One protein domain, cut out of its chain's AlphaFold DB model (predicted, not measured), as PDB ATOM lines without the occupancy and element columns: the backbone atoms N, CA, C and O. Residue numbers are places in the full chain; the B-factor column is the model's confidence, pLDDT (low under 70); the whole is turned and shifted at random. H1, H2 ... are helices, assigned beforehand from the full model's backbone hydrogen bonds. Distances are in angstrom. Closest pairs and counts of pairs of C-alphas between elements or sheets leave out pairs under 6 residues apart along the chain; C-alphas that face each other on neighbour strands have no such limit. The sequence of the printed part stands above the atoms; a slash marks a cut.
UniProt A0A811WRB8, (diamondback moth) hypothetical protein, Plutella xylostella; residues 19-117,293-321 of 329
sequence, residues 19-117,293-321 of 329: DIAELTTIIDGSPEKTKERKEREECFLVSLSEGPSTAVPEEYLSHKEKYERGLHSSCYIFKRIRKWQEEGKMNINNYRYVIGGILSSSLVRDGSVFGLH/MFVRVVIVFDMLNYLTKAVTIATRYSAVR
ATOM      1  N   ASP A  19       0.267  -7.675  45.473       96.50
ATOM      2  CA  ASP A  19       0.802  -6.364  45.101       96.50
ATOM      3  C   ASP A  19       2.333  -6.317  45.272       96.50
ATOM      4  O   ASP A  19       2.890  -6.447  46.367       96.50
ATOM      5  N   ILE A  20       3.041  -6.104  44.161       95.19
ATOM      6  CA  ILE A  20       4.503  -5.991  44.122       95.19
ATOM      7  C   ILE A  20       4.989  -4.771  44.923       95.19
ATOM      8  O   ILE A  20       6.061  -4.824  45.535       95.19
ATOM      9  N   ALA A  21       4.238  -3.667  44.923       94.25
ATOM     10  CA  ALA A  21       4.584  -2.462  45.670       94.25
ATOM     11  C   ALA A  21       4.481  -2.694  47.184       94.25
ATOM     12  O   ALA A  21       5.355  -2.239  47.931       94.25
ATOM     13  N   GLU A  22       3.479  -3.456  47.623       95.62
ATOM     14  CA  GLU A  22       3.326  -3.867  49.020       95.62
ATOM     15  C   GLU A  22       4.492  -4.763  49.458       95.62
ATOM     16  O   GLU A  22       5.180  -4.446  50.431       95.62
ATOM     17  N   LEU A  23       4.807  -5.817  48.693       95.06
ATOM     18  CA  LEU A  23       5.941  -6.695  49.003       95.06
ATOM     19  C   LEU A  23       7.273  -5.929  49.038       95.06
ATOM     20  O   LEU A  23       8.096  -6.147  49.927       95.06
ATOM     21  N   THR A  24       7.484  -5.005  48.096       93.56
ATOM     22  CA  THR A  24       8.685  -4.151  48.072       93.56
ATOM     23  C   THR A  24       8.792  -3.326  49.354       93.56
ATOM     24  O   THR A  24       9.864  -3.246  49.951       93.56
ATOM     25  N   THR A  25       7.669  -2.769  49.806       94.81
ATOM     26  CA  THR A  25       7.587  -1.972  51.032       94.81
ATOM     27  C   THR A  25       7.901  -2.801  52.273       94.81
ATOM     28  O   THR A  25       8.623  -2.331  53.151       94.81
ATOM     29  N   ILE A  26       7.410  -4.043  52.334       93.88
ATOM     30  CA  ILE A  26       7.719  -4.982  53.421       93.88
ATOM     31  C   ILE A  26       9.223  -5.282  53.465       93.88
ATOM     32  O   ILE A  26       9.821  -5.242  54.539       93.88
ATOM     33  N   ILE A  27       9.846  -5.544  52.310       89.75
ATOM     34  CA  ILE A  27      11.284  -5.849  52.217       89.75
ATOM     35  C   ILE A  27      12.138  -4.645  52.640       89.75
ATOM     36  O   ILE A  27      13.094  -4.804  53.399       89.75
ATOM     37  N   ASP A  28      11.791  -3.443  52.177       87.06
ATOM     38  CA  ASP A  28      12.502  -2.209  52.532       87.06
ATOM     39  C   ASP A  28      12.189  -1.743  53.973       87.06
ATOM     40  O   ASP A  28      12.922  -0.941  54.561       87.06
ATOM     41  N   GLY A  29      11.116  -2.268  54.567       91.25
ATOM     42  CA  GLY A  29      10.682  -2.057  55.946       91.25
ATOM     43  C   GLY A  29       9.756  -0.857  56.159       91.25
ATOM     44  O   GLY A  29       9.156  -0.763  57.228       91.25
ATOM     45  N   SER A  30       9.639   0.064  55.195       92.19
ATOM     46  CA  SER A  30       8.610   1.114  55.192       92.19
ATOM     47  C   SER A  30       8.458   1.783  53.811       92.19
ATOM     48  O   SER A  30       9.373   1.697  52.975       92.19
ATOM     49  N   PRO A  31       7.331   2.477  53.546       93.56
ATOM     50  CA  PRO A  31       7.144   3.240  52.309       93.56
ATOM     51  C   PRO A  31       8.205   4.333  52.128       93.56
ATOM     52  O   PRO A  31       8.704   4.547  51.023       93.56
ATOM     53  N   GLU A  32       8.604   4.987  53.219       90.56
ATOM     54  CA  GLU A  32       9.630   6.031  53.228       90.56
ATOM     55  C   GLU A  32      10.984   5.449  52.822       90.56
ATOM     56  O   GLU A  32      11.628   5.970  51.916       90.56
ATOM     57  N   LYS A  33      11.381   4.307  53.402       87.06
ATOM     58  CA  LYS A  33      12.634   3.622  53.041       87.06
ATOM     59  C   LYS A  33      12.645   3.152  51.588       87.06
ATOM     60  O   LYS A  33      13.687   3.222  50.932       87.06
ATOM     61  N   THR A  34      11.492   2.723  51.077       90.12
ATOM     62  CA  THR A  34      11.319   2.362  49.662       90.12
ATOM     63  C   THR A  34      11.544   3.572  48.761       90.12
ATOM     64  O   THR A  34      12.278   3.490  47.775       90.12
ATOM     65  N   LYS A  35      10.935   4.713  49.106       89.31
ATOM     66  CA  LYS A  35      11.097   5.972  48.376       89.31
ATOM     67  C   LYS A  35      12.553   6.434  48.397       89.31
ATOM     68  O   LYS A  35      13.123   6.660  47.336       89.31
ATOM     69  N   GLU A  36      13.187   6.463  49.568       83.62
ATOM     70  CA  GLU A  36      14.599   6.831  49.702       83.62
ATOM     71  C   GLU A  36      15.523   5.905  48.892       83.62
ATOM     72  O   GLU A  36      16.510   6.358  48.311       83.62
ATOM     73  N   ARG A  37      15.239   4.592  48.846       84.81
ATOM     74  CA  ARG A  37      16.007   3.645  48.024       84.81
ATOM     75  C   ARG A  37      15.863   3.951  46.538       84.81
ATOM     76  O   ARG A  37      16.877   3.971  45.848       84.81
ATOM     77  N   LYS A  38      14.646   4.211  46.060       85.81
ATOM     78  CA  LYS A  38      14.396   4.561  44.654       85.81
ATOM     79  C   LYS A  38      15.051   5.888  44.267       85.81
ATOM     80  O   LYS A  38      15.709   5.945  43.237       85.81
ATOM     81  N   GLU A  39      14.974   6.909  45.121       82.19
ATOM     82  CA  GLU A  39      15.654   8.197  44.903       82.19
ATOM     83  C   GLU A  39      17.182   8.032  44.814       82.19
ATOM     84  O   GLU A  39      17.835   8.643  43.963       82.19
ATOM     85  N   ARG A  40      17.764   7.159  45.654       78.56
ATOM     86  CA  ARG A  40      19.173   6.753  45.528       78.56
ATOM     87  C   ARG A  40      19.431   6.082  44.186       78.56
ATOM     88  O   ARG A  40      20.328   6.505  43.464       78.56
ATOM     89  N   GLU A  41      18.667   5.050  43.846       78.44
ATOM     90  CA  GLU A  41      18.842   4.308  42.597       78.44
ATOM     91  C   GLU A  41      18.778   5.226  41.378       78.44
ATOM     92  O   GLU A  41      19.703   5.203  40.577       78.44
ATOM     93  N   GLU A  42      17.772   6.089  41.264       77.38
ATOM     94  CA  GLU A  42      17.641   7.037  40.153       77.38
ATOM     95  C   GLU A  42      18.861   7.957  40.029       77.38
ATOM     96  O   GLU A  42      19.406   8.125  38.936       77.38
ATOM     97  N   CYS A  43      19.358   8.486  41.150       70.19
ATOM     98  CA  CYS A  43      20.526   9.362  41.149       70.19
ATOM     99  C   CYS A  43      21.787   8.665  40.609       70.19
ATOM    100  O   CYS A  43      22.543   9.256  39.834       70.19
ATOM    101  N   PHE A  44      22.004   7.401  40.975       67.38
ATOM    102  CA  PHE A  44      23.166   6.632  40.531       67.38
ATOM    103  C   PHE A  44      22.959   5.912  39.186       67.38
ATOM    104  O   PHE A  44      23.932   5.644  38.484       67.38
ATOM    105  N   LEU A  45      21.725   5.632  38.769       64.50
ATOM    106  CA  LEU A  45      21.422   5.067  37.451       64.50
ATOM    107  C   LEU A  45      21.637   6.101  36.338       64.50
ATOM    108  O   LEU A  45      22.234   5.764  35.320       64.50
ATOM    109  N   VAL A  46      21.264   7.371  36.551       56.34
ATOM    110  CA  VAL A  46      21.650   8.489  35.654       56.34
ATOM    111  C   VAL A  46      23.176   8.611  35.557       56.34
ATOM    112  O   VAL A  46      23.744   8.970  34.527       56.34
ATOM    113  N   SER A  47      23.861   8.238  36.629       52.75
ATOM    114  CA  SER A  47      25.311   8.297  36.730       52.75
ATOM    115  C   SER A  47      26.023   7.191  35.920       52.75
ATOM    116  O   SER A  47      27.152   7.386  35.481       52.75
ATOM    117  N   LEU A  48      25.349   6.069  35.613       56.09
ATOM    118  CA  LEU A  48      25.867   5.022  34.714       56.09
ATOM    119  C   LEU A  48      25.928   5.463  33.246       56.09
ATOM    120  O   LEU A  48      26.793   4.987  32.516       56.09
ATOM    121  N   SER A  49      25.048   6.371  32.811       54.00
ATOM    122  CA  SER A  49      25.114   6.954  31.460       54.00
ATOM    123  C   SER A  49      26.224   7.997  31.291       54.00
ATOM    124  O   SER A  49      26.616   8.283  30.165       54.00
ATOM    125  N   GLU A  50      26.747   8.540  32.393       56.91
ATOM    126  CA  GLU A  50      27.838   9.529  32.422       56.91
ATOM    127  C   GLU A  50      29.169   8.943  32.946       56.91
ATOM    128  O   GLU A  50      30.154   9.667  33.099       56.91
ATOM    129  N   GLY A  51      29.184   7.652  33.291       59.16
ATOM    130  CA  GLY A  51      30.314   6.951  33.899       59.16
ATOM    131  C   GLY A  51      31.385   6.496  32.891       59.16
ATOM    132  O   GLY A  51      31.293   6.793  31.699       59.16
ATOM    133  N   PRO A  52      32.427   5.769  33.347       60.53
ATOM    134  CA  PRO A  52      33.458   5.236  32.458       60.53
ATOM    135  C   PRO A  52      32.858   4.351  31.361       60.53
ATOM    136  O   PRO A  52      31.931   3.581  31.609       60.53
ATOM    137  N   SER A  53      33.430   4.441  30.157       61.97
ATOM    138  CA  SER A  53      32.982   3.678  28.990       61.97
ATOM    139  C   SER A  53      32.877   2.180  29.293       61.97
ATOM    140  O   SER A  53      33.846   1.528  29.687       61.97
ATOM    141  N   THR A  54      31.693   1.627  29.046       69.00
ATOM    142  CA  THR A  54      31.391   0.192  29.119       69.00
ATOM    143  C   THR A  54      31.620  -0.517  27.783       69.00
ATOM    144  O   THR A  54      31.200  -1.660  27.620       69.00
ATOM    145  N   ALA A  55      32.297   0.134  26.826       73.44
ATOM    146  CA  ALA A  55      32.496  -0.390  25.474       73.44
ATOM    147  C   ALA A  55      33.198  -1.758  25.447       73.44
ATOM    148  O   ALA A  55      32.908  -2.576  24.578       73.44
ATOM    149  N   VAL A  56      34.096  -2.015  26.406       81.19
ATOM    150  CA  VAL A  56      34.754  -3.319  26.573       81.19
ATOM    151  C   VAL A  56      34.114  -4.064  27.751       81.19
ATOM    152  O   VAL A  56      34.164  -3.534  28.872       81.19
ATOM    153  N   PRO A  57      33.549  -5.269  27.529       84.25
ATOM    154  CA  PRO A  57      33.067  -6.154  28.590       84.25
ATOM    155  C   PRO A  57      34.123  -6.406  29.675       84.25
ATOM    156  O   PRO A  57      35.318  -6.465  29.389       84.25
ATOM    157  N   GLU A  58      33.696  -6.549  30.933       80.75
ATOM    158  CA  GLU A  58      34.611  -6.731  32.074       80.75
ATOM    159  C   GLU A  58      35.433  -8.023  31.982       80.75
ATOM    160  O   GLU A  58      36.549  -8.097  32.498       80.75
ATOM    161  N   GLU A  59      34.888  -9.031  31.305       85.94
ATOM    162  CA  GLU A  59      35.499 -10.336  31.082       85.94
ATOM    163  C   GLU A  59      36.764 -10.250  30.218       85.94
ATOM    164  O   GLU A  59      37.618 -11.129  30.304       85.94
ATOM    165  N   TYR A  60      36.908  -9.186  29.419       89.81
ATOM    166  CA  TYR A  60      38.048  -8.976  28.522       89.81
ATOM    167  C   TYR A  60      39.102  -8.021  29.077       89.81
ATOM    168  O   TYR A  60      40.112  -7.782  28.421       89.81
ATOM    169  N   LEU A  61      38.895  -7.484  30.279       89.69
ATOM    170  CA  LEU A  61      39.866  -6.606  30.918       89.69
ATOM    171  C   LEU A  61      40.990  -7.408  31.571       89.69
ATOM    172  O   LEU A  61      40.752  -8.357  32.326       89.69
ATOM    173  N   SER A  62      42.218  -6.948  31.363       92.06
ATOM    174  CA  SER A  62      43.377  -7.363  32.145       92.06
ATOM    175  C   SER A  62      43.227  -6.984  33.625       92.06
ATOM    176  O   SER A  62      42.423  -6.131  34.006       92.06
ATOM    177  N   HIS A  63      44.050  -7.583  34.489       90.38
ATOM    178  CA  HIS A  63      44.061  -7.268  35.923       90.38
ATOM    179  C   HIS A  63      44.272  -5.767  36.197       90.38
ATOM    180  O   HIS A  63      43.600  -5.189  37.049       90.38
ATOM    181  N   LYS A  64      45.161  -5.124  35.430       92.19
ATOM    182  CA  LYS A  64      45.422  -3.686  35.529       92.19
ATOM    183  C   LYS A  64      44.190  -2.864  35.140       92.19
ATOM    184  O   LYS A  64      43.787  -1.984  35.893       92.19
ATOM    185  N   GLU A  65      43.567  -3.178  34.007       91.25
ATOM    186  CA  GLU A  65      42.394  -2.441  33.517       91.25
ATOM    187  C   GLU A  65      41.187  -2.589  34.450       91.25
ATOM    188  O   GLU A  65      40.410  -1.646  34.610       91.25
ATOM    189  N   LYS A  66      41.035  -3.743  35.116       90.50
ATOM    190  CA  LYS A  66      40.007  -3.938  36.150       90.50
ATOM    191  C   LYS A  66      40.208  -3.000  37.337       90.50
ATOM    192  O   LYS A  66      39.241  -2.379  37.777       90.50
ATOM    193  N   TYR A  67      41.443  -2.868  37.824       91.94
ATOM    194  CA  TYR A  67      41.776  -1.911  38.880       91.94
ATOM    195  C   TYR A  67      41.524  -0.466  38.430       91.94
ATOM    196  O   TYR A  67      40.822   0.268  39.117       91.94
ATOM    197  N   GLU A  68      42.021  -0.063  37.257       90.56
ATOM    198  CA  GLU A  68      41.857   1.307  36.745       90.56
ATOM    199  C   GLU A  68      40.381   1.672  36.540       90.56
ATOM    200  O   GLU A  68      39.938   2.752  36.944       90.56
ATOM    201  N   ARG A  69      39.584   0.749  35.989       87.25
ATOM    202  CA  ARG A  69      38.133   0.923  35.856       87.25
ATOM    203  C   ARG A  69      37.456   1.007  37.221       87.25
ATOM    204  O   ARG A  69      36.627   1.890  37.430       87.25
ATOM    205  N   GLY A  70      37.816   0.126  38.154       86.12
ATOM    206  CA  GLY A  70      37.297   0.136  39.520       86.12
ATOM    207  C   GLY A  70      37.599   1.434  40.263       86.12
ATOM    208  O   GLY A  70      36.707   1.992  40.906       86.12
ATOM    209  N   LEU A  71      38.822   1.949  40.131       88.56
ATOM    210  CA  LEU A  71      39.255   3.231  40.677       88.56
ATOM    211  C   LEU A  71      38.452   4.382  40.068       88.56
ATOM    212  O   LEU A  71      37.882   5.177  40.811       88.56
ATOM    213  N   HIS A  72      38.329   4.437  38.740       85.69
ATOM    214  CA  HIS A  72      37.555   5.479  38.064       85.69
ATOM    215  C   HIS A  72      36.078   5.466  38.490       85.69
ATOM    216  O   HIS A  72      35.536   6.503  38.880       85.69
ATOM    217  N   SER A  73      35.428   4.296  38.465       82.12
ATOM    218  CA  SER A  73      34.042   4.135  38.926       82.12
ATOM    219  C   SER A  73      33.891   4.550  40.385       82.12
ATOM    220  O   SER A  73      32.956   5.272  40.729       82.12
ATOM    221  N   SER A  74      34.838   4.155  41.238       82.12
ATOM    222  CA  SER A  74      34.824   4.525  42.648       82.12
ATOM    223  C   SER A  74      34.950   6.046  42.816       82.12
ATOM    224  O   SER A  74      34.078   6.653  43.427       82.12
ATOM    225  N   CYS A  75      35.945   6.703  42.212       83.75
ATOM    226  CA  CYS A  75      36.108   8.164  42.272       83.75
ATOM    227  C   CYS A  75      34.854   8.920  41.809       83.75
ATOM    228  O   CYS A  75      34.457   9.913  42.424       83.75
ATOM    229  N   TYR A  76      34.199   8.437  40.754       79.19
ATOM    230  CA  TYR A  76      32.966   9.029  40.251       79.19
ATOM    231  C   TYR A  76      31.804   8.902  41.256       79.19
ATOM    232  O   TYR A  76      31.141   9.898  41.564       79.19
ATOM    233  N   ILE A  77      31.613   7.713  41.840       76.50
ATOM    234  CA  ILE A  77      30.645   7.472  42.923       76.50
ATOM    235  C   ILE A  77      30.923   8.411  44.100       76.50
ATOM    236  O   ILE A  77      30.009   9.072  44.595       76.50
ATOM    237  N   PHE A  78      32.184   8.542  44.515       75.44
ATOM    238  CA  PHE A  78      32.555   9.378  45.656       75.44
ATOM    239  C   PHE A  78      32.373  10.870  45.404       75.44
ATOM    240  O   PHE A  78      31.918  11.584  46.297       75.44
ATOM    241  N   LYS A  79      32.605  11.349  44.178       78.94
ATOM    242  CA  LYS A  79      32.272  12.729  43.798       78.94
ATOM    243  C   LYS A  79      30.776  13.016  43.972       78.94
ATOM    244  O   LYS A  79      30.405  14.087  44.451       78.94
ATOM    245  N   ARG A  80      29.909  12.057  43.624       76.06
ATOM    246  CA  ARG A  80      28.454  12.173  43.820       76.06
ATOM    247  C   ARG A  80      28.066  12.107  45.298       76.06
ATOM    248  O   ARG A  80      27.277  12.939  45.738       76.06
ATOM    249  N   ILE A  81      28.669  11.198  46.066       74.06
ATOM    250  CA  ILE A  81      28.483  11.113  47.525       74.06
ATOM    251  C   ILE A  81      28.828  12.442  48.195       74.06
ATOM    252  O   ILE A  81      28.054  12.927  49.016       74.06
ATOM    253  N   ARG A  82      29.951  13.060  47.818       74.44
ATOM    254  CA  ARG A  82      30.378  14.352  48.361       74.44
ATOM    255  C   ARG A  82      29.373  15.464  48.061       74.44
ATOM    256  O   ARG A  82      28.998  16.199  48.964       74.44
ATOM    257  N   LYS A  83      28.861  15.536  46.830       77.38
ATOM    258  CA  LYS A  83      27.802  16.495  46.479       77.38
ATOM    259  C   LYS A  83      26.547  16.294  47.342       77.38
ATOM    260  O   LYS A  83      25.957  17.248  47.828       77.38
ATOM    261  N   TRP A  84      26.157  15.046  47.585       75.62
ATOM    262  CA  TRP A  84      25.041  14.728  48.481       75.62
ATOM    263  C   TRP A  84      25.297  15.085  49.947       75.62
ATOM    264  O   TRP A  84      24.362  15.468  50.649       75.62
ATOM    265  N   GLN A  85      26.542  14.964  50.416       71.38
ATOM    266  CA  GLN A  85      26.943  15.450  51.738       71.38
ATOM    267  C   GLN A  85      26.777  16.968  51.836       71.38
ATOM    268  O   GLN A  85      26.209  17.446  52.812       71.38
ATOM    269  N   GLU A  86      27.204  17.711  50.813       76.00
ATOM    270  CA  GLU A  86      27.055  19.171  50.741       76.00
ATOM    271  C   GLU A  86      25.579  19.606  50.704       76.00
ATOM    272  O   GLU A  86      25.218  20.620  51.293       76.00
ATOM    273  N   GLU A  87      24.701  18.802  50.098       79.88
ATOM    274  CA  GLU A  87      23.244  19.011  50.092       79.88
ATOM    275  C   GLU A  87      22.546  18.593  51.408       79.88
ATOM    276  O   GLU A  87      21.322  18.665  51.502       79.88
ATOM    277  N   GLY A  88      23.286  18.114  52.419       73.69
ATOM    278  CA  GLY A  88      22.733  17.668  53.707       73.69
ATOM    279  C   GLY A  88      21.960  16.344  53.646       73.69
ATOM    280  O   GLY A  88      21.291  15.962  54.604       73.69
ATOM    281  N   LYS A  89      22.056  15.616  52.528       69.69
ATOM    282  CA  LYS A  89      21.324  14.364  52.274       69.69
ATOM    283  C   LYS A  89      22.077  13.120  52.737       69.69
ATOM    284  O   LYS A  89      21.582  12.011  52.568       69.69
ATOM    285  N   MET A  90      23.275  13.273  53.296       67.81
ATOM    286  CA  MET A  90      24.133  12.175  53.746       67.81
ATOM    287  C   MET A  90      24.350  12.246  55.255       67.81
ATOM    288  O   MET A  90      24.679  13.292  55.804       67.81
ATOM    289  N   ASN A  91      24.190  11.112  55.923       64.44
ATOM    290  CA  ASN A  91      24.459  10.943  57.340       64.44
ATOM    291  C   ASN A  91      25.083   9.563  57.588       64.44
ATOM    292  O   ASN A  91      25.144   8.705  56.707       64.44
ATOM    293  N   ILE A  92      25.542   9.327  58.813       58.88
ATOM    294  CA  ILE A  92      26.202   8.065  59.169       58.88
ATOM    295  C   ILE A  92      25.290   6.833  59.005       58.88
ATOM    296  O   ILE A  92      25.783   5.726  58.789       58.88
ATOM    297  N   ASN A  93      23.966   7.022  59.044       59.00
ATOM    298  CA  ASN A  93      22.984   5.946  58.899       59.00
ATOM    299  C   ASN A  93      22.758   5.563  57.431       59.00
ATOM    300  O   ASN A  93      22.526   4.389  57.140       59.00
ATOM    301  N   ASN A  94      22.839   6.520  56.499       62.78
ATOM    302  CA  ASN A  94      22.614   6.261  55.076       62.78
ATOM    303  C   ASN A  94      23.897   5.975  54.278       62.78
ATOM    304  O   ASN A  94      23.855   5.284  53.261       62.78
ATOM    305  N   TYR A  95      25.038   6.398  54.812       64.19
ATOM    306  CA  TYR A  95      26.391   6.087  54.370       64.19
ATOM    307  C   TYR A  95      26.600   4.619  53.955       64.19
ATOM    308  O   TYR A  95      27.148   4.325  52.889       64.19
ATOM    309  N   ARG A  96      26.088   3.684  54.766       63.62
ATOM    310  CA  ARG A  96      26.221   2.242  54.535       63.62
ATOM    311  C   ARG A  96      25.513   1.774  53.265       63.62
ATOM    312  O   ARG A  96      26.020   0.879  52.602       63.62
ATOM    313  N   TYR A  97      24.368   2.360  52.927       62.84
ATOM    314  CA  TYR A  97      23.584   1.976  51.747       62.84
ATOM    315  C   TYR A  97      24.154   2.525  50.441       62.84
ATOM    316  O   TYR A  97      23.752   2.088  49.366       62.84
ATOM    317  N   VAL A  98      25.042   3.515  50.532       59.19
ATOM    318  CA  VAL A  98      25.643   4.151  49.363       59.19
ATOM    319  C   VAL A  98      27.005   3.537  49.039       59.19
ATOM    320  O   VAL A  98      27.337   3.365  47.871       59.19
ATOM    321  N   ILE A  99      27.769   3.140  50.061       61.75
ATOM    322  CA  ILE A  99      29.090   2.520  49.887       61.75
ATOM    323  C   ILE A  99      29.012   0.986  49.894       61.75
ATOM    324  O   ILE A  99      29.778   0.328  49.189       61.75
ATOM    325  N   GLY A 100      28.060   0.416  50.637       60.47
ATOM    326  CA  GLY A 100      27.704  -1.004  50.624       60.47
ATOM    327  C   GLY A 100      26.368  -1.269  49.919       60.47
ATOM    328  O   GLY A 100      25.632  -0.349  49.567       60.47
ATOM    329  N   GLY A 101      26.036  -2.544  49.706       65.00
ATOM    330  CA  GLY A 101      24.729  -2.965  49.191       65.00
ATOM    331  C   GLY A 101      24.576  -3.043  47.664       65.00
ATOM    332  O   GLY A 101      25.543  -3.099  46.897       65.00
ATOM    333  N   ILE A 102      23.318  -3.118  47.205       64.19
ATOM    334  CA  ILE A 102      22.948  -3.403  45.801       64.19
ATOM    335  C   ILE A 102      23.542  -2.386  44.830       64.19
ATOM    336  O   ILE A 102      23.982  -2.770  43.749       64.19
ATOM    337  N   LEU A 103      23.553  -1.114  45.220       65.81
ATOM    338  CA  LEU A 103      23.948  -0.001  44.371       65.81
ATOM    339  C   LEU A 103      25.456  -0.011  44.093       65.81
ATOM    340  O   LEU A 103      25.865  -0.121  42.941       65.81
ATOM    341  N   SER A 104      26.272  -0.032  45.149       68.25
ATOM    342  CA  SER A 104      27.732  -0.153  45.049       68.25
ATOM    343  C   SER A 104      28.147  -1.406  44.264       68.25
ATOM    344  O   SER A 104      28.908  -1.317  43.303       68.25
ATOM    345  N   SER A 105      27.539  -2.562  44.563       69.31
ATOM    346  CA  SER A 105      27.824  -3.822  43.852       69.31
ATOM    347  C   SER A 105      27.330  -3.871  42.398       69.31
ATOM    348  O   SER A 105      27.708  -4.778  41.661       69.31
ATOM    349  N   SER A 106      26.465  -2.948  41.968       70.38
ATOM    350  CA  SER A 106      26.056  -2.826  40.561       70.38
ATOM    351  C   SER A 106      26.987  -1.913  39.760       70.38
ATOM    352  O   SER A 106      27.155  -2.133  38.564       70.38
ATOM    353  N   LEU A 107      27.584  -0.909  40.412       71.31
ATOM    354  CA  LEU A 107      28.481   0.067  39.784       71.31
ATOM    355  C   LEU A 107      29.947  -0.391  39.786       71.31
ATOM    356  O   LEU A 107      30.700  -0.055  38.874       71.31
ATOM    357  N   VAL A 108      30.353  -1.153  40.806       75.44
ATOM    358  CA  VAL A 108      31.712  -1.684  40.959       75.44
ATOM    359  C   VAL A 108      31.636  -3.187  41.236       75.44
ATOM    360  O   VAL A 108      31.710  -3.644  42.377       75.44
ATOM    361  N   ARG A 109      31.419  -3.968  40.171       75.25
ATOM    362  CA  ARG A 109      31.120  -5.410  40.248       75.25
ATOM    363  C   ARG A 109      32.233  -6.219  40.913       75.25
ATOM    364  O   ARG A 109      31.958  -7.040  41.781       75.25
ATOM    365  N   ASP A 110      33.480  -5.911  40.567       80.19
ATOM    366  CA  ASP A 110      34.685  -6.540  41.124       80.19
ATOM    367  C   ASP A 110      35.203  -5.832  42.402       80.19
ATOM    368  O   ASP A 110      36.368  -5.973  42.774       80.19
ATOM    369  N   GLY A 111      34.335  -5.092  43.103       82.12
ATOM    370  CA  GLY A 111      34.626  -4.445  44.386       82.12
ATOM    371  C   GLY A 111      35.252  -3.051  44.271       82.12
ATOM    372  O   GLY A 111      35.942  -2.727  43.311       82.12
ATOM    373  N   SER A 112      35.006  -2.205  45.275       84.12
ATOM    374  CA  SER A 112      35.541  -0.837  45.322       84.12
ATOM    375  C   SER A 112      36.896  -0.769  46.025       84.12
ATOM    376  O   SER A 112      37.059  -1.296  47.128       84.12
ATOM    377  N   VAL A 113      37.829  -0.022  45.432       86.88
ATOM    378  CA  VAL A 113      39.150   0.294  46.008       86.88
ATOM    379  C   VAL A 113      39.062   1.086  47.320       86.88
ATOM    380  O   VAL A 113      39.942   0.987  48.169       86.88
ATOM    381  N   PHE A 114      37.960   1.810  47.547       87.31
ATOM    382  CA  PHE A 114      37.697   2.517  48.806       87.31
ATOM    383  C   PHE A 114      36.857   1.691  49.790       87.31
ATOM    384  O   PHE A 114      36.530   2.167  50.874       87.31
ATOM    385  N   GLY A 115      36.515   0.442  49.458       86.38
ATOM    386  CA  GLY A 115      35.642  -0.396  50.282       86.38
ATOM    387  C   GLY A 115      36.115  -0.507  51.734       86.38
ATOM    388  O   GLY A 115      35.342  -0.237  52.651       86.38
ATOM    389  N   LEU A 116      37.398  -0.820  51.967       91.25
ATOM    390  CA  LEU A 116      37.940  -0.928  53.331       91.25
ATOM    391  C   LEU A 116      38.109   0.412  54.046       91.25
ATOM    392  O   LEU A 116      38.026   0.433  55.276       91.25
ATOM    393  N   HIS A 117      38.291   1.519  53.321       92.06
ATOM    394  CA  HIS A 117      38.327   2.849  53.935       92.06
ATOM    395  C   HIS A 117      37.055   3.106  54.743       92.06
ATOM    396  O   HIS A 117      37.076   3.572  55.883       92.06
ATOM    397  N   MET A 293      33.131  -7.356  64.480       82.50
ATOM    398  CA  MET A 293      31.725  -7.675  64.749       82.50
ATOM    399  C   MET A 293      30.783  -6.866  63.860       82.50
ATOM    400  O   MET A 293      29.822  -7.426  63.331       82.50
ATOM    401  N   PHE A 294      31.087  -5.587  63.634       79.56
ATOM    402  CA  PHE A 294      30.336  -4.753  62.702       79.56
ATOM    403  C   PHE A 294      30.343  -5.340  61.281       79.56
ATOM    404  O   PHE A 294      29.278  -5.498  60.682       79.56
ATOM    405  N   VAL A 295      31.507  -5.760  60.771       81.56
ATOM    406  CA  VAL A 295      31.610  -6.380  59.434       81.56
ATOM    407  C   VAL A 295      30.809  -7.670  59.323       81.56
ATOM    408  O   VAL A 295      30.163  -7.896  58.306       81.56
ATOM    409  N   ARG A 296      30.782  -8.510  60.362       85.94
ATOM    410  CA  ARG A 296      29.968  -9.740  60.340       85.94
ATOM    411  C   ARG A 296      28.490  -9.446  60.122       85.94
ATOM    412  O   ARG A 296      27.837 -10.155  59.364       85.94
ATOM    413  N   VAL A 297      27.982  -8.380  60.738       83.12
ATOM    414  CA  VAL A 297      26.614  -7.919  60.490       83.12
ATOM    415  C   VAL A 297      26.471  -7.427  59.050       83.12
ATOM    416  O   VAL A 297      25.481  -7.751  58.412       83.12
ATOM    417  N   VAL A 298      27.447  -6.685  58.509       80.44
ATOM    418  CA  VAL A 298      27.460  -6.245  57.093       80.44
ATOM    419  C   VAL A 298      27.324  -7.409  56.116       80.44
ATOM    420  O   VAL A 298      26.454  -7.358  55.248       80.44
ATOM    421  N   ILE A 299      28.088  -8.483  56.319       84.12
ATOM    422  CA  ILE A 299      28.098  -9.652  55.429       84.12
ATOM    423  C   ILE A 299      26.703 -10.268  55.275       84.12
ATOM    424  O   ILE A 299      26.331 -10.639  54.166       84.12
ATOM    425  N   VAL A 300      25.906 -10.347  56.346       86.38
ATOM    426  CA  VAL A 300      24.544 -10.909  56.272       86.38
ATOM    427  C   VAL A 300      23.680 -10.129  55.277       86.38
ATOM    428  O   VAL A 300      23.009 -10.731  54.442       86.38
ATOM    429  N   PHE A 301      23.738  -8.797  55.315       80.56
ATOM    430  CA  PHE A 301      22.983  -7.958  54.384       80.56
ATOM    431  C   PHE A 301      23.527  -8.045  52.954       80.56
ATOM    432  O   PHE A 301      22.747  -8.085  52.005       80.56
ATOM    433  N   ASP A 302      24.846  -8.119  52.780       80.31
ATOM    434  CA  ASP A 302      25.443  -8.264  51.450       80.31
ATOM    435  C   ASP A 302      25.083  -9.609  50.805       80.31
ATOM    436  O   ASP A 302      24.755  -9.650  49.620       80.31
ATOM    437  N   MET A 303      25.044 -10.701  51.579       86.19
ATOM    438  CA  MET A 303      24.623 -12.013  51.071       86.19
ATOM    439  C   MET A 303      23.177 -12.005  50.574       86.19
ATOM    440  O   MET A 303      22.902 -12.560  49.509       86.19
ATOM    441  N   LEU A 304      22.266 -11.327  51.283       85.31
ATOM    442  CA  LEU A 304      20.885 -11.148  50.818       85.31
ATOM    443  C   LEU A 304      20.842 -10.425  49.465       85.31
ATOM    444  O   LEU A 304      20.109 -10.836  48.563       85.31
ATOM    445  N   ASN A 305      21.672  -9.397  49.289       81.81
ATOM    446  CA  ASN A 305      21.738  -8.625  48.050       81.81
ATOM    447  C   ASN A 305      22.273  -9.457  46.876       81.81
ATOM    448  O   ASN A 305      21.699  -9.425  45.784       81.81
ATOM    449  N   TYR A 306      23.349 -10.222  47.083       85.88
ATOM    450  CA  TYR A 306      23.911 -11.083  46.039       85.88
ATOM    451  C   TYR A 306      22.956 -12.213  45.656       85.88
ATOM    452  O   TYR A 306      22.731 -12.450  44.466       85.88
ATOM    453  N   LEU A 307      22.341 -12.865  46.646       91.81
ATOM    454  CA  LEU A 307      21.395 -13.947  46.400       91.81
ATOM    455  C   LEU A 307      20.145 -13.444  45.671       91.81
ATOM    456  O   LEU A 307      19.715 -14.071  44.708       91.81
ATOM    457  N   THR A 308      19.613 -12.278  46.054       90.12
ATOM    458  CA  THR A 308      18.466 -11.655  45.369       90.12
ATOM    459  C   THR A 308      18.761 -11.421  43.887       90.12
ATOM    460  O   THR A 308      17.925 -11.736  43.036       90.12
ATOM    461  N   LYS A 309      19.964 -10.932  43.546       88.12
ATOM    462  CA  LYS A 309      20.393 -10.758  42.147       88.12
ATOM    463  C   LYS A 309      20.460 -12.097  41.410       88.12
ATOM    464  O   LYS A 309      19.885 -12.224  40.329       88.12
ATOM    465  N   ALA A 310      21.116 -13.094  42.005       93.00
ATOM    466  CA  ALA A 310      21.281 -14.416  41.405       93.00
ATOM    467  C   ALA A 310      19.930 -15.107  41.151       93.00
ATOM    468  O   ALA A 310      19.663 -15.536  40.030       93.00
ATOM    469  N   VAL A 311      19.051 -15.141  42.158       96.56
ATOM    470  CA  VAL A 311      17.706 -15.726  42.054       96.56
ATOM    471  C   VAL A 311      16.864 -14.968  41.032       96.56
ATOM    472  O   VAL A 311      16.209 -15.591  40.207       96.56
ATOM    473  N   THR A 312      16.931 -13.634  40.993       95.12
ATOM    474  CA  THR A 312      16.193 -12.849  39.988       95.12
ATOM    475  C   THR A 312      16.599 -13.217  38.560       95.12
ATOM    476  O   THR A 312      15.734 -13.367  37.695       95.12
ATOM    477  N   ILE A 313      17.901 -13.372  38.297       95.50
ATOM    478  CA  ILE A 313      18.414 -13.776  36.979       95.50
ATOM    479  C   ILE A 313      17.977 -15.209  36.658       95.50
ATOM    480  O   ILE A 313      17.397 -15.443  35.597       95.50
ATOM    481  N   ALA A 314      18.209 -16.148  37.578       97.94
ATOM    482  CA  ALA A 314      17.901 -17.562  37.387       97.94
ATOM    483  C   ALA A 314      16.401 -17.802  37.161       97.94
ATOM    484  O   ALA A 314      16.031 -18.491  36.211       97.94
ATOM    485  N   THR A 315      15.532 -17.188  37.967       97.75
ATOM    486  CA  THR A 315      14.074 -17.324  37.850       97.75
ATOM    487  C   THR A 315      13.564 -16.740  36.535       97.75
ATOM    488  O   THR A 315      12.812 -17.402  35.822       97.75
ATOM    489  N   ARG A 316      14.015 -15.535  36.146       97.44
ATOM    490  CA  ARG A 316      13.615 -14.929  34.861       97.44
ATOM    491  C   ARG A 316      14.098 -15.741  33.666       97.44
ATOM    492  O   ARG A 316      13.349 -15.910  32.710       97.44
ATOM    493  N   TYR A 317      15.329 -16.249  33.708       97.38
ATOM    494  CA  TYR A 317      15.840 -17.120  32.653       97.38
ATOM    495  C   TYR A 317      15.029 -18.417  32.563       97.38
ATOM    496  O   TYR A 317      14.647 -18.821  31.469       97.38
ATOM    497  N   SER A 318      14.701 -19.026  33.705       96.88
ATOM    498  CA  SER A 318      13.949 -20.286  33.773       96.88
ATOM    499  C   SER A 318      12.515 -20.158  33.254       96.88
ATOM    500  O   SER A 318      12.023 -21.084  32.622       96.88
ATOM    501  N   ALA A 319      11.867 -19.003  33.436       96.56
ATOM    502  CA  ALA A 319      10.538 -18.730  32.878       96.56
ATOM    503  C   ALA A 319      10.512 -18.687  31.336       96.56
ATOM    504  O   ALA A 319       9.467 -18.890  30.722       96.56
ATOM    505  N   VAL A 320      11.657 -18.410  30.704       96.44
ATOM    506  CA  VAL A 320      11.794 -18.323  29.240       96.44
ATOM    507  C   VAL A 320      12.426 -19.587  28.660       96.44
ATOM    508  O   VAL A 320      12.106 -20.005  27.547       96.44
ATOM    509  N   ARG A 321      13.366 -20.206  29.383       95.88
ATOM    510  CA  ARG A 321      14.125 -21.352  28.889       95.88
ATOM    511  C   ARG A 321      13.239 -22.593  28.822       95.88
ATOM    512  O   ARG A 321      12.992 -23.255  29.821       95.88
TER     513      ARG A 321
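Overview. This is residues 19 to 117 and 293 to 321 of the 329 residues of the protein "(diamondback moth) hypothetical protein" of Plutella xylostella (UniProt A0A811WRB8). Three long helices, H2, H3 and H6, are set at different slants round a small middle made by the short helix H5, with the still shorter H4 next to it. H1 makes a corner with the first residues of H2, far from the middle, and residues 310 to 321, nearly all in H6, stick out as an arm. The contacts between helices are few. The printed part has 128 residues with six named helices, H1 to H6 in order, and no named strand, an all-helix domain. It is compact, with a radius of gyration of the C-alphas of 16.0 A, and spans 47 by 44 by 34 A.

Arrangement. H1, residues 20 to 28, and H2, residues 31 to 49, touch only at the corner by their link, about perpendicular at 85 degrees; their closest C-alphas, of Thr 25 and Pro 31, are 5.4 A apart. H3, residues 63 to 86, is close to H2 but not clearly touching it, the closest C-alphas being those of Phe 44 and Ile 77 at 7.9 A, with a steep tilt of 51 degrees, opposite ways. H4, residues 95 to 99, is close to H3 but not clearly touching it, at 7.7 A between the C-alphas of Ile 81 and Val 98. H5, residues 101 to 107, only just touches H2, with 3 pairs of C-alphas within 8 A, the closest those of Glu 41 and Leu 103 at 6.9 A; the tilt is a shallow 14 degrees, the same way. H5 and H3 are close but not clearly touching, with the C-alphas of Ser 73 and Leu 107 6.9 A apart. H6, residues 293 to 320, touches H5 with residues 301 to 306 alone, closest at the C-alphas of Gly 101 and Asp 302, 5.8 A, at a steep tilt of 63 degrees, the same way. H6 is apart from H1, H2, H3 and H4. Every O i to N i+4 pair is within hydrogen-bond range in H1, H3, H4 and H5, against 13 of 15 in H2 and 21 of 24 in H6.

Along the chain. H1 begins at C-alpha 20, (4.503, -5.991, 44.122), and is 12.2 A long. H2 measures 27.8 A and H3 34.8 A, the latter from C-alpha 63 at (44.061, -7.268, 35.923). H4 and H5 measure 6.3 A and 10.6 A. H6, 42.1 A, ends at C-alpha 320, (11.794, -18.323, 29.240).

Size, cuts and confidence. The C-alphas farthest apart, of Glu 86 and Arg 321, are 47.8 A apart. Residues 118 to 292 are cut out, with 16.5 A between C-alphas 117 and 293. The link from H2 to H3, 13 residues, is long. Mean pLDDT of the printed part is 80.8; residues 44 to 54 and 89 to 105 are under 70.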